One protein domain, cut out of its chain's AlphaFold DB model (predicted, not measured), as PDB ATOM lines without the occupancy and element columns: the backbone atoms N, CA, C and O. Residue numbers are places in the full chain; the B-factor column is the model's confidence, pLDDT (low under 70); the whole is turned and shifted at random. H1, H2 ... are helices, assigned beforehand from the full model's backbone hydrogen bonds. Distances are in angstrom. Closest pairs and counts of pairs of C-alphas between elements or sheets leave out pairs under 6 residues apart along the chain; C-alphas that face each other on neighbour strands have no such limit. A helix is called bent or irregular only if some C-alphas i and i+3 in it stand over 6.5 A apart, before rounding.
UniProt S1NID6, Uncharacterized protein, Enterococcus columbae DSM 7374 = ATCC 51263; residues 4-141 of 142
ATOM      1  N   ARG A   4       8.501 -18.645  36.866       77.19
ATOM      2  CA  ARG A   4       7.721 -17.514  36.353       77.19
ATOM      3  C   ARG A   4       6.419 -17.299  37.130       77.19
ATOM      4  O   ARG A   4       6.147 -16.184  37.552       77.19
ATOM      5  N   TRP A   5       5.691 -18.377  37.446       78.00
ATOM      6  CA  TRP A   5       4.482 -18.296  38.274       78.00
ATOM      7  C   TRP A   5       4.757 -17.710  39.667       78.00
ATOM      8  O   TRP A   5       3.974 -16.902  40.156       78.00
ATOM      9  N   LYS A   6       5.876 -18.085  40.307       78.38
ATOM     10  CA  LYS A   6       6.240 -17.556  41.633       78.38
ATOM     11  C   LYS A   6       6.541 -16.058  41.579       78.38
ATOM     12  O   LYS A   6       6.138 -15.331  42.480       78.38
ATOM     13  N   ILE A   7       7.240 -15.613  40.535       81.75
ATOM     14  CA  ILE A   7       7.559 -14.197  40.320       81.75
ATOM     15  C   ILE A   7       6.273 -13.399  40.099       81.75
ATOM     16  O   ILE A   7       6.056 -12.397  40.772       81.75
ATOM     17  N   ASP A   8       5.389 -13.872  39.222       81.06
ATOM     18  CA  ASP A   8       4.118 -13.199  38.946       81.06
ATOM     19  C   ASP A   8       3.207 -13.145  40.185       81.06
ATOM     20  O   ASP A   8       2.610 -12.105  40.460       81.06
ATOM     21  N   PHE A   9       3.176 -14.209  40.993       81.62
ATOM     22  CA  PHE A   9       2.459 -14.222  42.271       81.62
ATOM     23  C   PHE A   9       3.021 -13.195  43.267       81.62
ATOM     24  O   PHE A   9       2.263 -12.479  43.920       81.62
ATOM     25  N   LEU A  10       4.349 -13.075  43.365       85.38
ATOM     26  CA  LEU A  10       4.986 -12.059  44.206       85.38
ATOM     27  C   LEU A  10       4.665 -10.643  43.725       85.38
ATOM     28  O   LEU A  10       4.431  -9.757  44.549       85.38
ATOM     29  N   ILE A  11       4.634 -10.418  42.412       83.62
ATOM     30  CA  ILE A  11       4.236  -9.130  41.833       83.62
ATOM     31  C   ILE A  11       2.791  -8.804  42.226       83.62
ATOM     32  O   ILE A  11       2.529  -7.694  42.685       83.62
ATOM     33  N   ASP A  12       1.873  -9.769  42.132       82.50
ATOM     34  CA  ASP A  12       0.473  -9.578  42.534       82.50
ATOM     35  C   ASP A  12       0.333  -9.242  44.020       82.50
ATOM     36  O   ASP A  12      -0.387  -8.308  44.377       82.50
ATOM     37  N   CYS A  13       1.063  -9.947  44.888       84.88
ATOM     38  CA  CYS A  13       1.087  -9.643  46.317       84.88
ATOM     39  C   CYS A  13       1.602  -8.225  46.597       84.88
ATOM     40  O   CYS A  13       1.003  -7.515  47.403       84.88
ATOM     41  N   ASN A  14       2.676  -7.792  45.928       86.56
ATOM     42  CA  ASN A  14       3.223  -6.444  46.102       86.56
ATOM     43  C   ASN A  14       2.242  -5.358  45.639       86.56
ATOM     44  O   ASN A  14       2.058  -4.361  46.336       86.56
ATOM     45  N   ILE A  15       1.578  -5.559  44.496       85.19
ATOM     46  CA  ILE A  15       0.564  -4.625  43.986       85.19
ATOM     47  C   ILE A  15      -0.606  -4.521  44.969       85.19
ATOM     48  O   ILE A  15      -1.038  -3.416  45.297       85.19
ATOM     49  N   LEU A  16      -1.093  -5.652  45.487       85.81
ATOM     50  CA  LEU A  16      -2.166  -5.663  46.478       85.81
ATOM     51  C   LEU A  16      -1.769  -4.909  47.755       85.81
ATOM     52  O   LEU A  16      -2.565  -4.129  48.281       85.81
ATOM     53  N   LEU A  17      -0.535  -5.104  48.230       88.12
ATOM     54  CA  LEU A  17      -0.010  -4.415  49.409       88.12
ATOM     55  C   LEU A  17       0.044  -2.895  49.195       88.12
ATOM     56  O   LEU A  17      -0.355  -2.130  50.072       88.12
ATOM     57  N   LEU A  18       0.487  -2.462  48.010       88.38
ATOM     58  CA  LEU A  18       0.540  -1.054  47.627       88.38
ATOM     59  C   LEU A  18      -0.860  -0.421  47.595       88.38
ATOM     60  O   LEU A  18      -1.048   0.683  48.107       88.38
ATOM     61  N   ILE A  19      -1.852  -1.126  47.041       85.56
ATOM     62  CA  ILE A  19      -3.250  -0.670  47.016       85.56
ATOM     63  C   ILE A  19      -3.791  -0.533  48.442       85.56
ATOM     64  O   ILE A  19      -4.363   0.501  48.783       85.56
ATOM     65  N   LEU A  20      -3.584  -1.542  49.293       87.44
ATOM     66  CA  LEU A  20      -3.982  -1.498  50.704       87.44
ATOM     67  C   LEU A  20      -3.359  -0.302  51.428       87.44
ATOM     68  O   LEU A  20      -4.060   0.409  52.147       87.44
ATOM     69  N   PHE A  21      -2.071  -0.048  51.201       89.62
ATOM     70  CA  PHE A  21      -1.365   1.085  51.786       89.62
ATOM     71  C   PHE A  21      -1.947   2.436  51.337       89.62
ATOM     72  O   PHE A  21      -2.205   3.305  52.170       89.62
ATOM     73  N   LEU A  22      -2.237   2.597  50.041       88.00
ATOM     74  CA  LEU A  22      -2.885   3.797  49.493       88.00
ATOM     75  C   LEU A  22      -4.287   4.021  50.075       88.00
ATOM     76  O   LEU A  22      -4.636   5.144  50.432       88.00
ATOM     77  N   LEU A  23      -5.085   2.960  50.211       86.12
ATOM     78  CA  LEU A  23      -6.412   3.038  50.826       86.12
ATOM     79  C   LEU A  23      -6.329   3.449  52.301       86.12
ATOM     80  O   LEU A  23      -7.168   4.217  52.777       86.12
ATOM     81  N   LEU A  24      -5.305   2.975  53.015       88.56
ATOM     82  CA  LEU A  24      -5.056   3.340  54.407       88.56
ATOM     83  C   LEU A  24      -4.663   4.820  54.538       88.56
ATOM     84  O   LEU A  24      -5.188   5.511  55.408       88.56
ATOM     85  N   LEU A  25      -3.815   5.322  53.635       89.88
ATOM     86  CA  LEU A  25      -3.462   6.743  53.531       89.88
ATOM     87  C   LEU A  25      -4.684   7.623  53.245       89.88
ATOM     88  O   LEU A  25      -4.888   8.624  53.925       89.88
ATOM     89  N   LEU A  26      -5.523   7.235  52.282       87.69
ATOM     90  CA  LEU A  26      -6.761   7.955  51.960       87.69
ATOM     91  C   LEU A  26      -7.700   8.020  53.170       87.69
ATOM     92  O   LEU A  26      -8.223   9.088  53.483       87.69
ATOM     93  N   LYS A  27      -7.853   6.901  53.893       83.62
ATOM     94  CA  LYS A  27      -8.625   6.851  55.143       83.62
ATOM     95  C   LYS A  27      -8.042   7.786  56.203       83.62
ATOM     96  O   LYS A  27      -8.798   8.491  56.863       83.62
ATOM     97  N   PHE A  28      -6.719   7.790  56.362       88.81
ATOM     98  CA  PHE A  28      -6.020   8.631  57.332       88.81
ATOM     99  C   PHE A  28      -6.184  10.127  57.024       88.81
ATOM    100  O   PHE A  28      -6.356  10.930  57.934       88.81
ATOM    101  N   LEU A  29      -6.218  10.491  55.741       89.06
ATOM    102  CA  LEU A  29      -6.478  11.851  55.258       89.06
ATOM    103  C   LEU A  29      -7.969  12.250  55.309       89.06
ATOM    104  O   LEU A  29      -8.321  13.341  54.866       89.06
ATOM    105  N   GLY A  30      -8.857  11.384  55.813       86.00
ATOM    106  CA  GLY A  30     -10.300  11.642  55.888       86.00
ATOM    107  C   GLY A  30     -11.025  11.593  54.537       86.00
ATOM    108  O   GLY A  30     -12.184  11.995  54.444       86.00
ATOM    109  N   ILE A  31     -10.369  11.098  53.485       85.94
ATOM    110  CA  ILE A  31     -10.935  11.002  52.139       85.94
ATOM    111  C   ILE A  31     -11.835   9.765  52.063       85.94
ATOM    112  O   ILE A  31     -11.459   8.659  52.459       85.94
ATOM    113  N   SER A  32     -13.045   9.943  51.527       83.62
ATOM    114  CA  SER A  32     -13.974   8.833  51.320       83.62
ATOM    115  C   SER A  32     -13.424   7.838  50.297       83.62
ATOM    116  O   SER A  32     -13.003   8.209  49.203       83.62
ATOM    117  N   ILE A  33     -13.478   6.553  50.646       78.88
ATOM    118  CA  ILE A  33     -12.998   5.441  49.810       78.88
ATOM    119  C   ILE A  33     -14.077   4.981  48.810       78.88
ATOM    120  O   ILE A  33     -13.780   4.307  47.827       78.88
ATOM    121  N   SER A  34     -15.338   5.378  49.022       80.50
ATOM    122  CA  SER A  34     -16.485   5.039  48.167       80.50
ATOM    123  C   SER A  34     -16.257   5.246  46.655       80.50
ATOM    124  O   SER A  34     -16.577   4.323  45.904       80.50
ATOM    125  N   PRO A  35     -15.659   6.357  46.175       80.50
ATOM    126  CA  PRO A  35     -15.387   6.538  44.745       80.50
ATOM    127  C   PRO A  35     -14.340   5.569  44.168       80.50
ATOM    128  O   PRO A  35     -14.308   5.365  42.958       80.50
ATOM    129  N   PHE A  36     -13.504   4.942  45.002       75.62
ATOM    130  CA  PHE A  36     -12.466   4.005  44.555       75.62
ATOM    131  C   PHE A  36     -12.949   2.550  44.487       75.62
ATOM    132  O   PHE A  36     -12.356   1.749  43.766       75.62
ATOM    133  N   LEU A  37     -14.051   2.206  45.168       79.06
ATOM    134  CA  LEU A  37     -14.643   0.861  45.162       79.06
ATOM    135  C   LEU A  37     -14.832   0.240  43.760       79.06
ATOM    136  O   LEU A  37     -14.478  -0.926  43.596       79.06
ATOM    137  N   PRO A  38     -15.343   0.962  42.738       80.19
ATOM    138  CA  PRO A  38     -15.536   0.385  41.405       80.19
ATOM    139  C   PRO A  38     -14.232   0.153  40.624       80.19
ATOM    140  O   PRO A  38     -14.231  -0.603  39.656       80.19
ATOM    141  N   ILE A  39     -13.115   0.765  41.035       77.06
ATOM    142  CA  ILE A  39     -11.817   0.680  40.341       77.06
ATOM    143  C   ILE A  39     -10.975  -0.490  40.879       77.06
ATOM    144  O   ILE A  39     -10.126  -1.033  40.171       77.06
ATOM    145  N   ILE A  40     -11.245  -0.941  42.106       73.88
ATOM    146  CA  ILE A  40     -10.510  -2.040  42.749       73.88
ATOM    147  C   ILE A  40     -10.645  -3.368  41.966       73.88
ATOM    148  O   ILE A  40      -9.611  -3.971  41.667       73.88
ATOM    149  N   PRO A  41     -11.848  -3.832  41.560       70.69
ATOM    150  CA  PRO A  41     -11.983  -5.088  40.818       70.69
ATOM    151  C   PRO A  41     -11.195  -5.140  39.493       70.69
ATOM    152  O   PRO A  41     -10.447  -6.103  39.299       70.69
ATOM    153  N   PRO A  42     -11.276  -4.144  38.583       71.19
ATOM    154  CA  PRO A  42     -10.491  -4.175  37.350       71.19
ATOM    155  C   PRO A  42      -8.982  -4.043  37.596       71.19
ATOM    156  O   PRO A  42      -8.203  -4.600  36.826       71.19
ATOM    157  N   MET A  43      -8.551  -3.386  38.676       67.75
ATOM    158  CA  MET A  43      -7.133  -3.289  39.040       67.75
ATOM    159  C   MET A  43      -6.552  -4.639  39.496       67.75
ATOM    160  O   MET A  43      -5.381  -4.916  39.253       67.75
ATOM    161  N   ILE A  44      -7.378  -5.504  40.090       68.88
ATOM    162  CA  ILE A  44      -6.990  -6.856  40.520       68.88
ATOM    163  C   ILE A  44      -7.078  -7.863  39.359       68.88
ATOM    164  O   ILE A  44      -6.219  -8.732  39.210       68.88
ATOM    165  N   VAL A  45      -8.112  -7.766  38.514       66.88
ATOM    166  CA  VAL A  45      -8.381  -8.750  37.445       66.88
ATOM    167  C   VAL A  45      -7.644  -8.423  36.141       66.88
ATOM    168  O   VAL A  45      -7.224  -9.332  35.420       66.88
ATOM    169  N   GLY A  46      -7.447  -7.139  35.840       69.50
ATOM    170  CA  GLY A  46      -6.777  -6.656  34.632       69.50
ATOM    171  C   GLY A  46      -5.401  -7.287  34.393       69.50
ATOM    172  O   GLY A  46      -5.191  -7.831  33.306       69.50
ATOM    173  N   PRO A  47      -4.485  -7.309  35.382       72.50
ATOM    174  CA  PRO A  47      -3.164  -7.917  35.229       72.50
ATOM    175  C   PRO A  47      -3.223  -9.371  34.750       72.50
ATOM    176  O   PRO A  47      -2.455  -9.762  33.872       72.50
ATOM    177  N   ASN A  48      -4.181 -10.159  35.247       73.00
ATOM    178  CA  ASN A  48      -4.341 -11.558  34.847       73.00
ATOM    179  C   ASN A  48      -4.798 -11.714  33.392       73.00
ATOM    180  O   ASN A  48      -4.293 -12.593  32.690       73.00
ATOM    181  N   LEU A  49      -5.702 -10.855  32.914       73.38
ATOM    182  CA  LEU A  49      -6.136 -10.862  31.513       73.38
ATOM    183  C   LEU A  49      -5.003 -10.433  30.572       73.38
ATOM    184  O   LEU A  49      -4.738 -11.110  29.580       73.38
ATOM    185  N   PHE A  50      -4.277  -9.366  30.915       78.62
ATOM    186  CA  PHE A  50      -3.125  -8.909  30.131       78.62
ATOM    187  C   PHE A  50      -2.000  -9.949  30.083       78.62
ATOM    188  O   PHE A  50      -1.418 -10.180  29.020       78.62
ATOM    189  N   ARG A  51      -1.697 -10.603  31.213       81.25
ATOM    190  CA  ARG A  51      -0.710 -11.691  31.269       81.25
ATOM    191  C   ARG A  51      -1.123 -12.851  30.383       81.25
ATOM    192  O   ARG A  51      -0.306 -13.317  29.598       81.25
ATOM    193  N   ARG A  52      -2.385 -13.278  30.459       83.75
ATOM    194  CA  ARG A  52      -2.902 -14.380  29.643       83.75
ATOM    195  C   ARG A  52      -2.680 -14.129  28.149       83.75
ATOM    196  O   ARG A  52      -2.121 -14.996  27.479       83.75
ATOM    197  N   GLY A  53      -3.037 -12.944  27.654       85.19
ATOM    198  CA  GLY A  53      -2.845 -12.596  26.245       85.19
ATOM    199  C   GLY A  53      -1.378 -12.506  25.831       85.19
ATOM    200  O   GLY A  53      -1.005 -12.965  24.751       85.19
ATOM    201  N   ARG A  54      -0.505 -11.989  26.708       86.50
ATOM    202  CA  ARG A  54       0.947 -11.989  26.468       86.50
ATOM    203  C   ARG A  54       1.491 -13.413  26.336       86.50
ATOM    204  O   ARG A  54       2.188 -13.702  25.371       86.50
ATOM    205  N   MET A  55       1.128 -14.293  27.267       87.69
ATOM    206  CA  MET A  55       1.573 -15.688  27.284       87.69
ATOM    207  C   MET A  55       1.092 -16.463  26.054       87.69
ATOM    208  O   MET A  55       1.844 -17.245  25.483       87.69
ATOM    209  N   PHE A  56      -0.139 -16.210  25.602       89.25
ATOM    210  CA  PHE A  56      -0.672 -16.812  24.377       89.25
ATOM    211  C   PHE A  56       0.147 -16.447  23.136       89.25
ATOM    212  O   PHE A  56       0.420 -17.315  22.306       89.25
ATOM    213  N   LYS A  57       0.542 -15.174  23.018       88.62
ATOM    214  CA  LYS A  57       1.376 -14.681  21.913       88.62
ATOM    215  C   LYS A  57       2.794 -15.239  21.969       88.62
ATOM    216  O   LYS A  57       3.331 -15.606  20.935       88.62
ATOM    217  N   GLU A  58       3.379 -15.314  23.161       88.19
ATOM    218  CA  GLU A  58       4.726 -15.857  23.375       88.19
ATOM    219  C   GLU A  58       4.809 -17.325  22.942       88.19
ATOM    220  O   GLU A  58       5.676 -17.690  22.155       88.19
ATOM    221  N   VAL A  59       3.838 -18.144  23.357       88.94
ATOM    222  CA  VAL A  59       3.741 -19.542  22.913       88.94
ATOM    223  C   VAL A  59       3.532 -19.635  21.400       88.94
ATOM    224  O   VAL A  59       4.187 -20.450  20.761       88.94
ATOM    225  N   ALA A  60       2.670 -18.797  20.812       89.69
ATOM    226  CA  ALA A  60       2.438 -18.803  19.365       89.69
ATOM    227  C   ALA A  60       3.719 -18.498  18.571       89.69
ATOM    228  O   ALA A  60       4.007 -19.177  17.593       89.69
ATOM    229  N   LEU A  61       4.501 -17.518  19.028       89.69
ATOM    230  CA  LEU A  61       5.760 -17.129  18.396       89.69
ATOM    231  C   LEU A  61       6.782 -18.268  18.464       89.69
ATOM    232  O   LEU A  61       7.393 -18.596  17.455       89.69
ATOM    233  N   ILE A  62       6.949 -18.903  19.628       86.81
ATOM    234  CA  ILE A  62       7.909 -20.009  19.772       86.81
ATOM    235  C   ILE A  62       7.467 -21.232  18.958       86.81
ATOM    236  O   ILE A  62       8.307 -21.882  18.341       86.81
ATOM    237  N   MET A  63       6.160 -21.516  18.904       88.38
ATOM    238  CA  MET A  63       5.620 -22.573  18.043       88.38
ATOM    239  C   MET A  63       5.949 -22.340  16.569       88.38
ATOM    240  O   MET A  63       6.350 -23.281  15.897       88.38
ATOM    241  N   GLU A  64       5.787 -21.108  16.083       88.50
ATOM    242  CA  GLU A  64       6.112 -20.735  14.703       88.50
ATOM    243  C   GLU A  64       7.622 -20.780  14.443       88.50
ATOM    244  O   GLU A  64       8.058 -21.241  13.397       88.50
ATOM    245  N   LEU A  65       8.438 -20.350  15.407       86.88
ATOM    246  CA  LEU A  65       9.891 -20.307  15.254       86.88
ATOM    247  C   LEU A  65      10.544 -21.696  15.221       86.88
ATOM    248  O   LEU A  65      11.561 -21.880  14.557       86.88
ATOM    249  N   LEU A  66      10.005 -22.642  15.990       85.38
ATOM    250  CA  LEU A  66      10.548 -23.993  16.146       85.38
ATOM    251  C   LEU A  66       9.735 -25.055  15.385       85.38
ATOM    252  O   LEU A  66       9.979 -26.244  15.575       85.38
ATOM    253  N   ASP A  67       8.754 -24.642  14.574       87.38
ATOM    254  CA  ASP A  67       7.808 -25.520  13.869       87.38
ATOM    255  C   ASP A  67       7.133 -26.573  14.782       87.38
ATOM    256  O   ASP A  67       6.843 -27.701  14.372       87.38
ATOM    257  N   ILE A  68       6.854 -26.218  16.044       84.19
ATOM    258  CA  ILE A  68       6.261 -27.146  17.018       84.19
ATOM    259  C   ILE A  68       4.772 -27.339  16.696       84.19
ATOM    260  O   ILE A  68       3.986 -26.384  16.760       84.19
ATOM    261  N   PRO A  69       4.316 -28.575  16.422       87.00
ATOM    262  CA  PRO A  69       2.929 -28.814  16.072       87.00
ATOM    263  C   PRO A  69       2.008 -28.674  17.290       87.00
ATOM    264  O   PRO A  69       2.303 -29.116  18.403       87.00
ATOM    265  N   LEU A  70       0.793 -28.164  17.068       85.94
ATOM    266  CA  LEU A  70      -0.225 -28.010  18.120       85.94
ATOM    267  C   LEU A  70      -0.594 -29.338  18.816       85.94
ATOM    268  O   LEU A  70      -1.075 -29.351  19.950       85.94
ATOM    269  N   SER A  71      -0.397 -30.481  18.151       85.62
ATOM    270  CA  SER A  71      -0.556 -31.809  18.759       85.62
ATOM    271  C   SER A  71       0.411 -32.056  19.913       85.62
ATOM    272  O   SER A  71      -0.002 -32.634  20.914       85.62
ATOM    273  N   GLU A  72       1.655 -31.601  19.793       85.69
ATOM    274  CA  GLU A  72       2.670 -31.759  20.831       85.69
ATOM    275  C   GLU A  72       2.344 -30.878  22.037       85.69
ATOM    276  O   GLU A  72       2.266 -31.364  23.167       85.69
ATOM    277  N   LEU A  73       1.978 -29.617  21.792       85.75
ATOM    278  CA  LEU A  73       1.533 -28.718  22.855       85.75
ATOM    279  C   LEU A  73       0.296 -29.257  23.597       85.75
ATOM    280  O   LEU A  73       0.207 -29.153  24.821       85.75
ATOM    281  N   ARG A  74      -0.649 -29.897  22.894       85.75
ATOM    282  CA  ARG A  74      -1.792 -30.577  23.533       85.75
ATOM    283  C   ARG A  74      -1.366 -31.691  24.484       85.75
ATOM    284  O   ARG A  74      -1.963 -31.813  25.556       85.75
ATOM    285  N   MET A  75      -0.356 -32.483  24.115       85.00
ATOM    286  CA  MET A  75       0.167 -33.548  24.974       85.00
ATOM    287  C   MET A  75       0.773 -32.971  26.255       85.00
ATOM    288  O   MET A  75       0.426 -33.422  27.348       85.00
ATOM    289  N   VAL A  76       1.592 -31.922  26.131       84.56
ATOM    290  CA  VAL A  76       2.203 -31.222  27.275       84.56
ATOM    291  C   VAL A  76       1.132 -30.664  28.214       84.56
ATOM    292  O   VAL A  76       1.202 -30.834  29.430       84.56
ATOM    293  N   LEU A  77       0.083 -30.062  27.652       84.62
ATOM    294  CA  LEU A  77      -1.019 -29.467  28.411       84.62
ATOM    295  C   LEU A  77      -2.037 -30.480  28.955       84.62
ATOM    296  O   LEU A  77      -3.018 -30.075  29.603       84.62
ATOM    297  N   LYS A  78      -1.842 -31.778  28.668       83.19
ATOM    298  CA  LYS A  78      -2.806 -32.859  28.936       83.19
ATOM    299  C   LYS A  78      -4.220 -32.450  28.515       83.19
ATOM    300  O   LYS A  78      -5.177 -32.582  29.277       83.19
ATOM    301  N   ALA A  79      -4.317 -31.820  27.350       79.25
ATOM    302  CA  ALA A  79      -5.567 -31.358  26.775       79.25
ATOM    303  C   ALA A  79      -6.089 -32.426  25.813       79.25
ATOM    304  O   ALA A  79      -5.327 -33.002  25.033       79.25
ATOM    305  N   GLY A  80      -7.390 -32.700  25.870       70.56
ATOM    306  CA  GLY A  80      -8.045 -33.594  24.931       70.56
ATOM    307  C   GLY A  80      -7.923 -33.079  23.497       70.56
ATOM    308  O   GLY A  80      -7.725 -31.889  23.239       70.56
ATOM    309  N   ARG A  81      -8.079 -33.984  22.525       63.09
ATOM    310  CA  ARG A  81      -7.987 -33.649  21.094       63.09
ATOM    311  C   ARG A  81      -8.994 -32.557  20.684       63.09
ATOM    312  O   ARG A  81      -8.704 -31.791  19.770       63.09
ATOM    313  N   TYR A  82     -10.119 -32.462  21.392       66.62
ATOM    314  CA  TYR A  82     -11.189 -31.488  21.161       66.62
ATOM    315  C   TYR A  82     -11.086 -30.217  22.017       66.62
ATOM    316  O   TYR A  82     -11.761 -29.240  21.716       66.62
ATOM    317  N   ASP A  83     -10.225 -30.196  23.038       69.12
ATOM    318  CA  ASP A  83     -10.104 -29.048  23.949       69.12
ATOM    319  C   ASP A  83      -9.349 -27.879  23.300       69.12
ATOM    320  O   ASP A  83      -9.550 -26.716  23.649       69.12
ATOM    321  N   ILE A  84      -8.445 -28.191  22.363       78.56
ATOM    322  CA  ILE A  84      -7.607 -27.219  21.655       78.56
ATOM    323  C   ILE A  84      -7.550 -27.621  20.178       78.56
ATOM    324  O   ILE A  84      -6.699 -28.407  19.758       78.56
ATOM    325  N   LEU A  85      -8.501 -27.115  19.394       80.06
ATOM    326  CA  LEU A  85      -8.531 -27.303  17.937       80.06
ATOM    327  C   LEU A  85      -7.653 -26.273  17.218       80.06
ATOM    328  O   LEU A  85      -6.922 -26.618  16.297       80.06
ATOM    329  N   GLU A  86      -7.695 -25.028  17.686       83.88
ATOM    330  CA  GLU A  86      -6.915 -23.904  17.176       83.88
ATOM    331  C   GLU A  86      -6.239 -23.199  18.353       83.88
ATOM    332  O   GLU A  86      -6.842 -23.043  19.421       83.88
ATOM    333  N   TRP A  87      -5.004 -22.728  18.165       85.88
ATOM    334  CA  TRP A  87      -4.343 -21.870  19.148       85.88
ATOM    335  C   TRP A  87      -4.900 -20.445  19.053       85.88
ATOM    336  O   TRP A  87      -4.392 -19.599  18.323       85.88
ATOM    337  N   ASN A  88      -6.004 -20.187  19.755       84.69
ATOM    338  CA  ASN A  88      -6.671 -18.887  19.748       84.69
ATOM    339  C   ASN A  88      -7.141 -18.511  21.153       84.69
ATOM    340  O   ASN A  88      -8.031 -19.163  21.702       84.69
ATOM    341  N   GLU A  89      -6.590 -17.421  21.695       81.56
ATOM    342  CA  GLU A  89      -6.863 -16.914  23.047       81.56
ATOM    343  C   GLU A  89      -8.364 -16.778  23.354       81.56
ATOM    344  O   GLU A  89      -8.804 -17.092  24.460       81.56
ATOM    345  N   LYS A  90      -9.165 -16.342  22.370       79.56
ATOM    346  CA  LYS A  90     -10.605 -16.105  22.547       79.56
ATOM    347  C   LYS A  90     -11.438 -17.384  22.483       79.56
ATOM    348  O   LYS A  90     -12.521 -17.419  23.055       79.56
ATOM    349  N   LYS A  91     -10.961 -18.410  21.771       78.56
ATOM    350  CA  LYS A  91     -11.701 -19.665  21.546       78.56
ATOM    351  C   LYS A  91     -11.292 -20.790  22.495       78.56
ATOM    352  O   LYS A  91     -12.032 -21.754  22.640       78.56
ATOM    353  N   THR A  92     -10.125 -20.693  23.128       74.50
ATOM    354  CA  THR A  92      -9.604 -21.745  24.007       74.50
ATOM    355  C   THR A  92      -9.798 -21.393  25.480       74.50
ATOM    356  O   THR A  92      -9.406 -20.328  25.954       74.50
ATOM    357  N   SER A  93     -10.375 -22.316  26.249       73.38
ATOM    358  CA  SER A  93     -10.600 -22.195  27.698       73.38
ATOM    359  C   SER A  93      -9.399 -22.690  28.521       73.38
ATOM    360  O   SER A  93      -9.542 -23.344  29.552       73.38
ATOM    361  N   ILE A  94      -8.177 -22.382  28.072       80.44
ATOM    362  CA  ILE A  94      -6.950 -22.786  28.770       80.44
ATOM    363  C   ILE A  94      -6.774 -21.943  30.037       80.44
ATOM    364  O   ILE A  94      -6.774 -20.710  29.990       80.44
ATOM    365  N   THR A  95      -6.595 -22.619  31.172       82.81
ATOM    366  CA  THR A  95      -6.328 -21.971  32.459       82.81
ATOM    367  C   THR A  95      -4.926 -21.363  32.495       82.81
ATOM    368  O   THR A  95      -3.996 -21.853  31.854       82.81
ATOM    369  N   LEU A  96      -4.735 -20.318  33.305       81.44
ATOM    370  CA  LEU A  96      -3.435 -19.652  33.439       81.44
ATOM    371  C   LEU A  96      -2.325 -20.621  33.896       81.44
ATOM    372  O   LEU A  96      -1.206 -20.559  33.405       81.44
ATOM    373  N   SER A  97      -2.648 -21.576  34.775       81.88
ATOM    374  CA  SER A  97      -1.711 -22.624  35.211       81.88
ATOM    375  C   SER A  97      -1.184 -23.466  34.041       81.88
ATOM    376  O   SER A  97       0.017 -23.712  33.941       81.88
ATOM    377  N   LYS A  98      -2.070 -23.850  33.112       84.81
ATOM    378  CA  LYS A  98      -1.687 -24.567  31.890       84.81
ATOM    379  C   LYS A  98      -0.835 -23.688  30.967       84.81
ATOM    380  O   LYS A  98       0.155 -24.169  30.437       84.81
ATOM    381  N   LEU A  99      -1.134 -22.394  30.845       86.75
ATOM    382  CA  LEU A  99      -0.288 -21.454  30.090       86.75
ATOM    383  C   LEU A  99       1.138 -21.348  30.643       86.75
ATOM    384  O   LEU A  99       2.087 -21.355  29.867       86.75
ATOM    385  N   TYR A 100       1.312 -21.322  31.966       85.88
ATOM    386  CA  TYR A 100       2.654 -21.353  32.556       85.88
ATOM    387  C   TYR A 100       3.411 -22.648  32.243       85.88
ATOM    388  O   TYR A 100       4.627 -22.606  32.076       85.88
ATOM    389  N   GLN A 101       2.717 -23.789  32.171       86.44
ATOM    390  CA  GLN A 101       3.330 -25.057  31.758       86.44
ATOM    391  C   GLN A 101       3.736 -25.030  30.282       86.44
ATOM    392  O   GLN A 101       4.838 -25.464  29.963       86.44
ATOM    393  N   ALA A 102       2.885 -24.479  29.408       87.94
ATOM    394  CA  ALA A 102       3.217 -24.285  27.997       87.94
ATOM    395  C   ALA A 102       4.469 -23.422  27.831       87.94
ATOM    396  O   ALA A 102       5.368 -23.814  27.101       87.94
ATOM    397  N   ILE A 103       4.557 -22.289  28.533       87.81
ATOM    398  CA  ILE A 103       5.732 -21.410  28.454       87.81
ATOM    399  C   ILE A 103       6.994 -22.119  28.921       87.81
ATOM    400  O   ILE A 103       7.983 -22.070  28.210       87.81
ATOM    401  N   ALA A 104       6.960 -22.801  30.068       86.62
ATOM    402  CA  ALA A 104       8.146 -23.497  30.564       86.62
ATOM    403  C   ALA A 104       8.647 -24.550  29.564       86.62
ATOM    404  O   ALA A 104       9.836 -24.626  29.290       86.62
ATOM    405  N   TYR A 105       7.731 -25.310  28.963       87.88
ATOM    406  CA  TYR A 105       8.085 -26.261  27.915       87.88
ATOM    407  C   TYR A 105       8.651 -25.567  26.662       87.88
ATOM    408  O   TYR A 105       9.636 -26.033  26.098       87.88
ATOM    409  N   MET A 106       8.062 -24.448  26.234       87.88
ATOM    410  CA  MET A 106       8.538 -23.679  25.079       87.88
ATOM    411  C   MET A 106       9.925 -23.064  25.321       87.88
ATOM    412  O   MET A 106      10.770 -23.111  24.432       87.88
ATOM    413  N   GLU A 107      10.178 -22.534  26.520       85.50
ATOM    414  CA  GLU A 107      11.491 -22.029  26.945       85.50
ATOM    415  C   GLU A 107      12.544 -23.152  26.925       85.50
ATOM    416  O   GLU A 107      13.643 -22.946  26.406       85.50
ATOM    417  N   ASP A 108      12.198 -24.356  27.396       86.12
ATOM    418  CA  ASP A 108      13.089 -25.523  27.361       86.12
ATOM    419  C   ASP A 108      13.400 -25.972  25.921       86.12
ATOM    420  O   ASP A 108      14.566 -26.186  25.581       86.12
ATOM    421  N   GLN A 109      12.391 -26.076  25.047       83.56
ATOM    422  CA  GLN A 109      12.594 -26.448  23.637       83.56
ATOM    423  C   GLN A 109      13.435 -25.417  22.885       83.56
ATOM    424  O   GLN A 109      14.335 -25.768  22.114       83.56
ATOM    425  N   TYR A 110      13.179 -24.135  23.144       82.50
ATOM    426  CA  TYR A 110      13.969 -23.041  22.603       82.50
ATOM    427  C   TYR A 110      15.427 -23.138  23.057       82.50
ATOM    428  O   TYR A 110      16.334 -23.090  22.226       82.50
ATOM    429  N   PHE A 111      15.668 -23.347  24.353       80.38
ATOM    430  CA  PHE A 111      17.020 -23.490  24.885       80.38
ATOM    431  C   PHE A 111      17.765 -24.675  24.262       80.38
ATOM    432  O   PHE A 111      18.907 -24.514  23.834       80.38
ATOM    433  N   LEU A 112      17.124 -25.842  24.154       79.50
ATOM    434  CA  LEU A 112      17.724 -27.035  23.551       79.50
ATOM    435  C   LEU A 112      18.104 -26.803  22.086       79.50
ATOM    436  O   LEU A 112      19.244 -27.061  21.694       79.50
ATOM    437  N   THR A 113      17.185 -26.244  21.299       76.62
ATOM    438  CA  THR A 113      17.397 -26.004  19.867       76.62
ATOM    439  C   THR A 113      18.536 -25.008  19.636       76.62
ATOM    440  O   THR A 113      19.449 -25.263  18.847       76.62
ATOM    441  N   PHE A 114      18.550 -23.894  20.371       73.62
ATOM    442  CA  PHE A 114      19.606 -22.888  20.243       73.62
ATOM    443  C   PHE A 114      20.954 -23.366  20.792       73.62
ATOM    444  O   PHE A 114      21.996 -23.049  20.214       73.62
ATOM    445  N   HIS A 115      20.964 -24.167  21.859       72.88
ATOM    446  CA  HIS A 115      22.194 -24.749  22.387       72.88
ATOM    447  C   HIS A 115      22.819 -25.749  21.403       72.88
ATOM    448  O   HIS A 115      24.035 -25.743  21.194       72.88
ATOM    449  N   GLU A 116      22.004 -26.563  20.728       70.38
ATOM    450  CA  GLU A 116      22.476 -27.422  19.643       70.38
ATOM    451  C   GLU A 116      23.045 -26.627  18.467       70.38
ATOM    452  O   GLU A 116      24.106 -26.981  17.947       70.38
ATOM    453  N   HIS A 117      22.366 -25.556  18.050       66.31
ATOM    454  CA  HIS A 117      22.848 -24.683  16.980       66.31
ATOM    455  C   HIS A 117      24.200 -24.053  17.330       66.31
ATOM    456  O   HIS A 117      25.132 -24.120  16.526       66.31
ATOM    457  N   TYR A 118      24.343 -23.532  18.550       70.50
ATOM    458  CA  TYR A 118      25.596 -22.949  19.023       70.50
ATOM    459  C   TYR A 118      26.736 -23.976  19.064       70.50
ATOM    460  O   TYR A 118      27.845 -23.707  18.599       70.50
ATOM    461  N   ASN A 119      26.473 -25.188  19.563       67.50
ATOM    462  CA  ASN A 119      27.479 -26.250  19.608       67.50
ATOM    463  C   ASN A 119      27.890 -26.720  18.205       67.50
ATOM    464  O   ASN A 119      29.076 -26.969  17.969       67.50
ATOM    465  N   LYS A 120      26.944 -26.801  17.260       70.44
ATOM    466  CA  LYS A 120      27.228 -27.123  15.853       70.44
ATOM    467  C   LYS A 120      28.090 -26.034  15.202       70.44
ATOM    468  O   LYS A 120      29.081 -26.376  14.561       70.44
ATOM    469  N   GLU A 121      27.801 -24.750  15.419       69.56
ATOM    470  CA  GLU A 121      28.627 -23.640  14.910       69.56
ATOM    471  C   GLU A 121      30.022 -23.569  15.549       69.56
ATOM    472  O   GLU A 121      31.024 -23.331  14.870       69.56
ATOM    473  N   ALA A 122      30.124 -23.803  16.856       69.19
ATOM    474  CA  ALA A 122      31.411 -23.846  17.540       69.19
ATOM    475  C   ALA A 122      32.265 -25.028  17.047       69.19
ATOM    476  O   ALA A 122      33.480 -24.895  16.872       69.19
ATOM    477  N   ALA A 123      31.641 -26.180  16.784       66.62
ATOM    478  CA  ALA A 123      32.312 -27.345  16.221       66.62
ATOM    479  C   ALA A 123      32.779 -27.099  14.778       66.62
ATOM    480  O   ALA A 123      33.914 -27.449  14.449       66.62
ATOM    481  N   THR A 124      31.963 -26.461  13.931       72.50
ATOM    482  CA  THR A 124      32.346 -26.139  12.546       72.50
ATOM    483  C   THR A 124      33.450 -25.089  12.483       72.50
ATOM    484  O   THR A 124      34.378 -25.264  11.693       72.50
ATOM    485  N   LYS A 125      33.442 -24.070  13.356       69.75
ATOM    486  CA  LYS A 125      34.556 -23.112  13.485       69.75
ATOM    487  C   LYS A 125      35.863 -23.792  13.890       69.75
ATOM    488  O   LYS A 125      36.866 -23.620  13.203       69.75
ATOM    489  N   LYS A 126      35.851 -24.655  14.912       69.12
ATOM    490  CA  LYS A 126      37.049 -25.414  15.328       69.12
ATOM    491  C   LYS A 126      37.565 -26.354  14.233       69.12
ATOM    492  O   LYS A 126      38.773 -26.543  14.085       69.12
ATOM    493  N   LEU A 127      36.666 -26.948  13.445       71.12
ATOM    494  CA  LEU A 127      37.023 -27.773  12.284       71.12
ATOM    495  C   LEU A 127      37.616 -26.940  11.139       71.12
ATOM    496  O   LEU A 127      38.561 -27.392  10.491       71.12
ATOM    497  N   ALA A 128      37.094 -25.736  10.902       70.38
ATOM    498  CA  ALA A 128      37.617 -24.804   9.909       70.38
ATOM    499  C   ALA A 128      39.011 -24.281  10.300       70.38
ATOM    500  O   ALA A 128      39.911 -24.285   9.464       70.38
ATOM    501  N   GLU A 129      39.226 -23.940  11.571       68.25
ATOM    502  CA  GLU A 129      40.527 -23.523  12.113       68.25
ATOM    503  C   GLU A 129      41.570 -24.643  12.029       68.25
ATOM    504  O   GLU A 129      42.687 -24.411  11.565       68.25
ATOM    505  N   LYS A 130      41.199 -25.888  12.372       66.56
ATOM    506  CA  LYS A 130      42.081 -27.048  12.173       66.56
ATOM    507  C   LYS A 130      42.460 -27.222  10.704       66.56
ATOM    508  O   LYS A 130      43.639 -27.367  10.404       66.56
ATOM    509  N   LYS A 131      41.490 -27.171   9.783       63.19
ATOM    510  CA  LYS A 131      41.752 -27.320   8.340       63.19
ATOM    511  C   LYS A 131      42.598 -26.175   7.772       63.19
ATOM    512  O   LYS A 131      43.429 -26.426   6.899       63.19
ATOM    513  N   ALA A 132      42.424 -24.948   8.263       62.31
ATOM    514  CA  ALA A 132      43.247 -23.799   7.890       62.31
ATOM    515  C   ALA A 132      44.690 -23.940   8.406       62.31
ATOM    516  O   ALA A 132      45.629 -23.732   7.641       62.31
ATOM    517  N   GLY A 133      44.874 -24.393   9.652       59.66
ATOM    518  CA  GLY A 133      46.193 -24.683  10.222       59.66
ATOM    519  C   GLY A 133      46.934 -25.812   9.494       59.66
ATOM    520  O   GLY A 133      48.129 -25.700   9.233       59.66
ATOM    521  N   THR A 134      46.230 -26.873   9.079       57.91
ATOM    522  CA  THR A 134      46.841 -27.967   8.302       57.91
ATOM    523  C   THR A 134      47.243 -27.516   6.893       57.91
ATOM    524  O   THR A 134      48.345 -27.833   6.448       57.91
ATOM    525  N   LYS A 135      46.410 -26.718   6.206       57.91
ATOM    526  CA  LYS A 135      46.762 -26.143   4.893       57.91
ATOM    527  C   LYS A 135      47.938 -25.167   4.967       57.91
ATOM    528  O   LYS A 135      48.793 -25.211   4.090       57.91
ATOM    529  N   ALA A 136      48.003 -24.332   6.006       56.12
ATOM    530  CA  ALA A 136      49.127 -23.423   6.221       56.12
ATOM    531  C   ALA A 136      50.436 -24.192   6.449       56.12
ATOM    532  O   ALA A 136      51.444 -23.854   5.842       56.12
ATOM    533  N   SER A 137      50.404 -25.280   7.231       52.66
ATOM    534  CA  SER A 137      51.591 -26.113   7.449       52.66
ATOM    535  C   SER A 137      52.093 -26.783   6.164       52.66
ATOM    536  O   SER A 137      53.291 -26.766   5.918       52.66
ATOM    537  N   LEU A 138      51.197 -27.285   5.304       53.06
ATOM    538  CA  LEU A 138      51.549 -27.934   4.032       53.06
ATOM    539  C   LEU A 138      52.097 -26.962   2.973       53.06
ATOM    540  O   LEU A 138      52.866 -27.384   2.119       53.06
ATOM    541  N   ALA A 139      51.736 -25.677   3.026       54.31
ATOM    542  CA  ALA A 139      52.263 -24.660   2.112       54.31
ATOM    543  C   ALA A 139      53.703 -24.224   2.447       54.31
ATOM    544  O   ALA A 139      54.389 -23.702   1.582       54.31
ATOM    545  N   THR A 140      54.166 -24.448   3.680       51.06
ATOM    546  CA  THR A 140      55.546 -24.156   4.121       51.06
ATOM    547  C   THR A 140      56.569 -25.243   3.771       51.06
ATOM    548  O   THR A 140      57.759 -25.024   3.978       51.06
ATOM    549  N   TYR A 141      56.126 -26.410   3.288       50.38
ATOM    550  CA  TYR A 141      56.994 -27.550   2.948       50.38
ATOM    551  C   TYR A 141      57.051 -27.861   1.437       50.38
ATOM    552  O   TYR A 141      57.603 -28.894   1.065       50.38
TER     553      TYR A 141
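AT A GLANCE: This is residues 4 to 141 of the 142 residues of an uncharacterized protein of Enterococcus columbae DSM 7374 = ATCC 51263 (UniProt S1NID6). One very long helix, H4, packs with its first part on H2 and the short H3, while residues 114 to 141 stick out as a long free arm that makes much of the length. At the other end H1 and H2 run opposite ways at a shallow tilt, loosely side by side, and H1 comes near the first part of H4. The printed part has 138 residues, with four named helices in the order H1, H2, H3, H4 and no named strand; the class is all helix. The whole is extended, with a radius of gyration of the C-alphas of 25.5 A and spans of 94 by 44 by 18 A.

IN THESE COORDINATES: H4, residues 96 to 139, runs 64.1 A from C-alpha 96 at (-3.435, -19.652, 33.439) to C-alpha 139 at (52.263, -24.660, 2.112). H2, residues 40 to 65, is 38.8 A long; it is irregular, but only just, with C-alphas 44 and 47 6.6 A apart. H3, residues 70 to 76, is 10.0 A long. H1, residues 4 to 28, is 36.2 A long and begins with C-alpha 4 at (7.721, -17.514, 36.353).

HOW THE PARTS SIT: H4 touches H2, H4 with residues 96 to 110 alone and H2 with residues 52 to 63 alone; their closest C-alphas, of Ile 103 and Val 59, are 6.2 A apart. They run the same way at a steep tilt of 37 degrees, only just past shallow. H3 touches residues 101 to 105 of H4, about perpendicular to it at 73 degrees; the closest C-alphas, of Leu 73 and Ala 102, are 7.0 A apart. H1 and H4 are close but not clearly touching, with the closest C-alphas, of Trp 5 and Tyr 100, 6.7 A apart and a steep tilt of 51 degrees. H1 and H2 are close but not clearly touching, the closest C-alphas, of Leu 16 and Ile 44, being 7.8 A apart; they run opposite ways at a shallow tilt of 21 degrees. H1 and H3 are apart. In H1, H3 and H4 every O i to N i+4 pair is within hydrogen-bond range; in H2 20 of 22 are.

THE WHOLE: The two C-alphas farthest apart, of Gly 30 and Tyr 141, are 94.2 A apart. Without the stretches that stand free, residues 25 to 30 and 114 to 141, the body spans 56 by 28 by 20 A. The printed part has no cut. The links H1 to H2, 11 residues, and H3 to H4, residues 77 to 95, are long; H2 to H3 is tight. The mean pLDDT of the printed part is 78.7, and 27 residues are under 70, among them residues 43 to 46, 81 to 83 and 129 to 141.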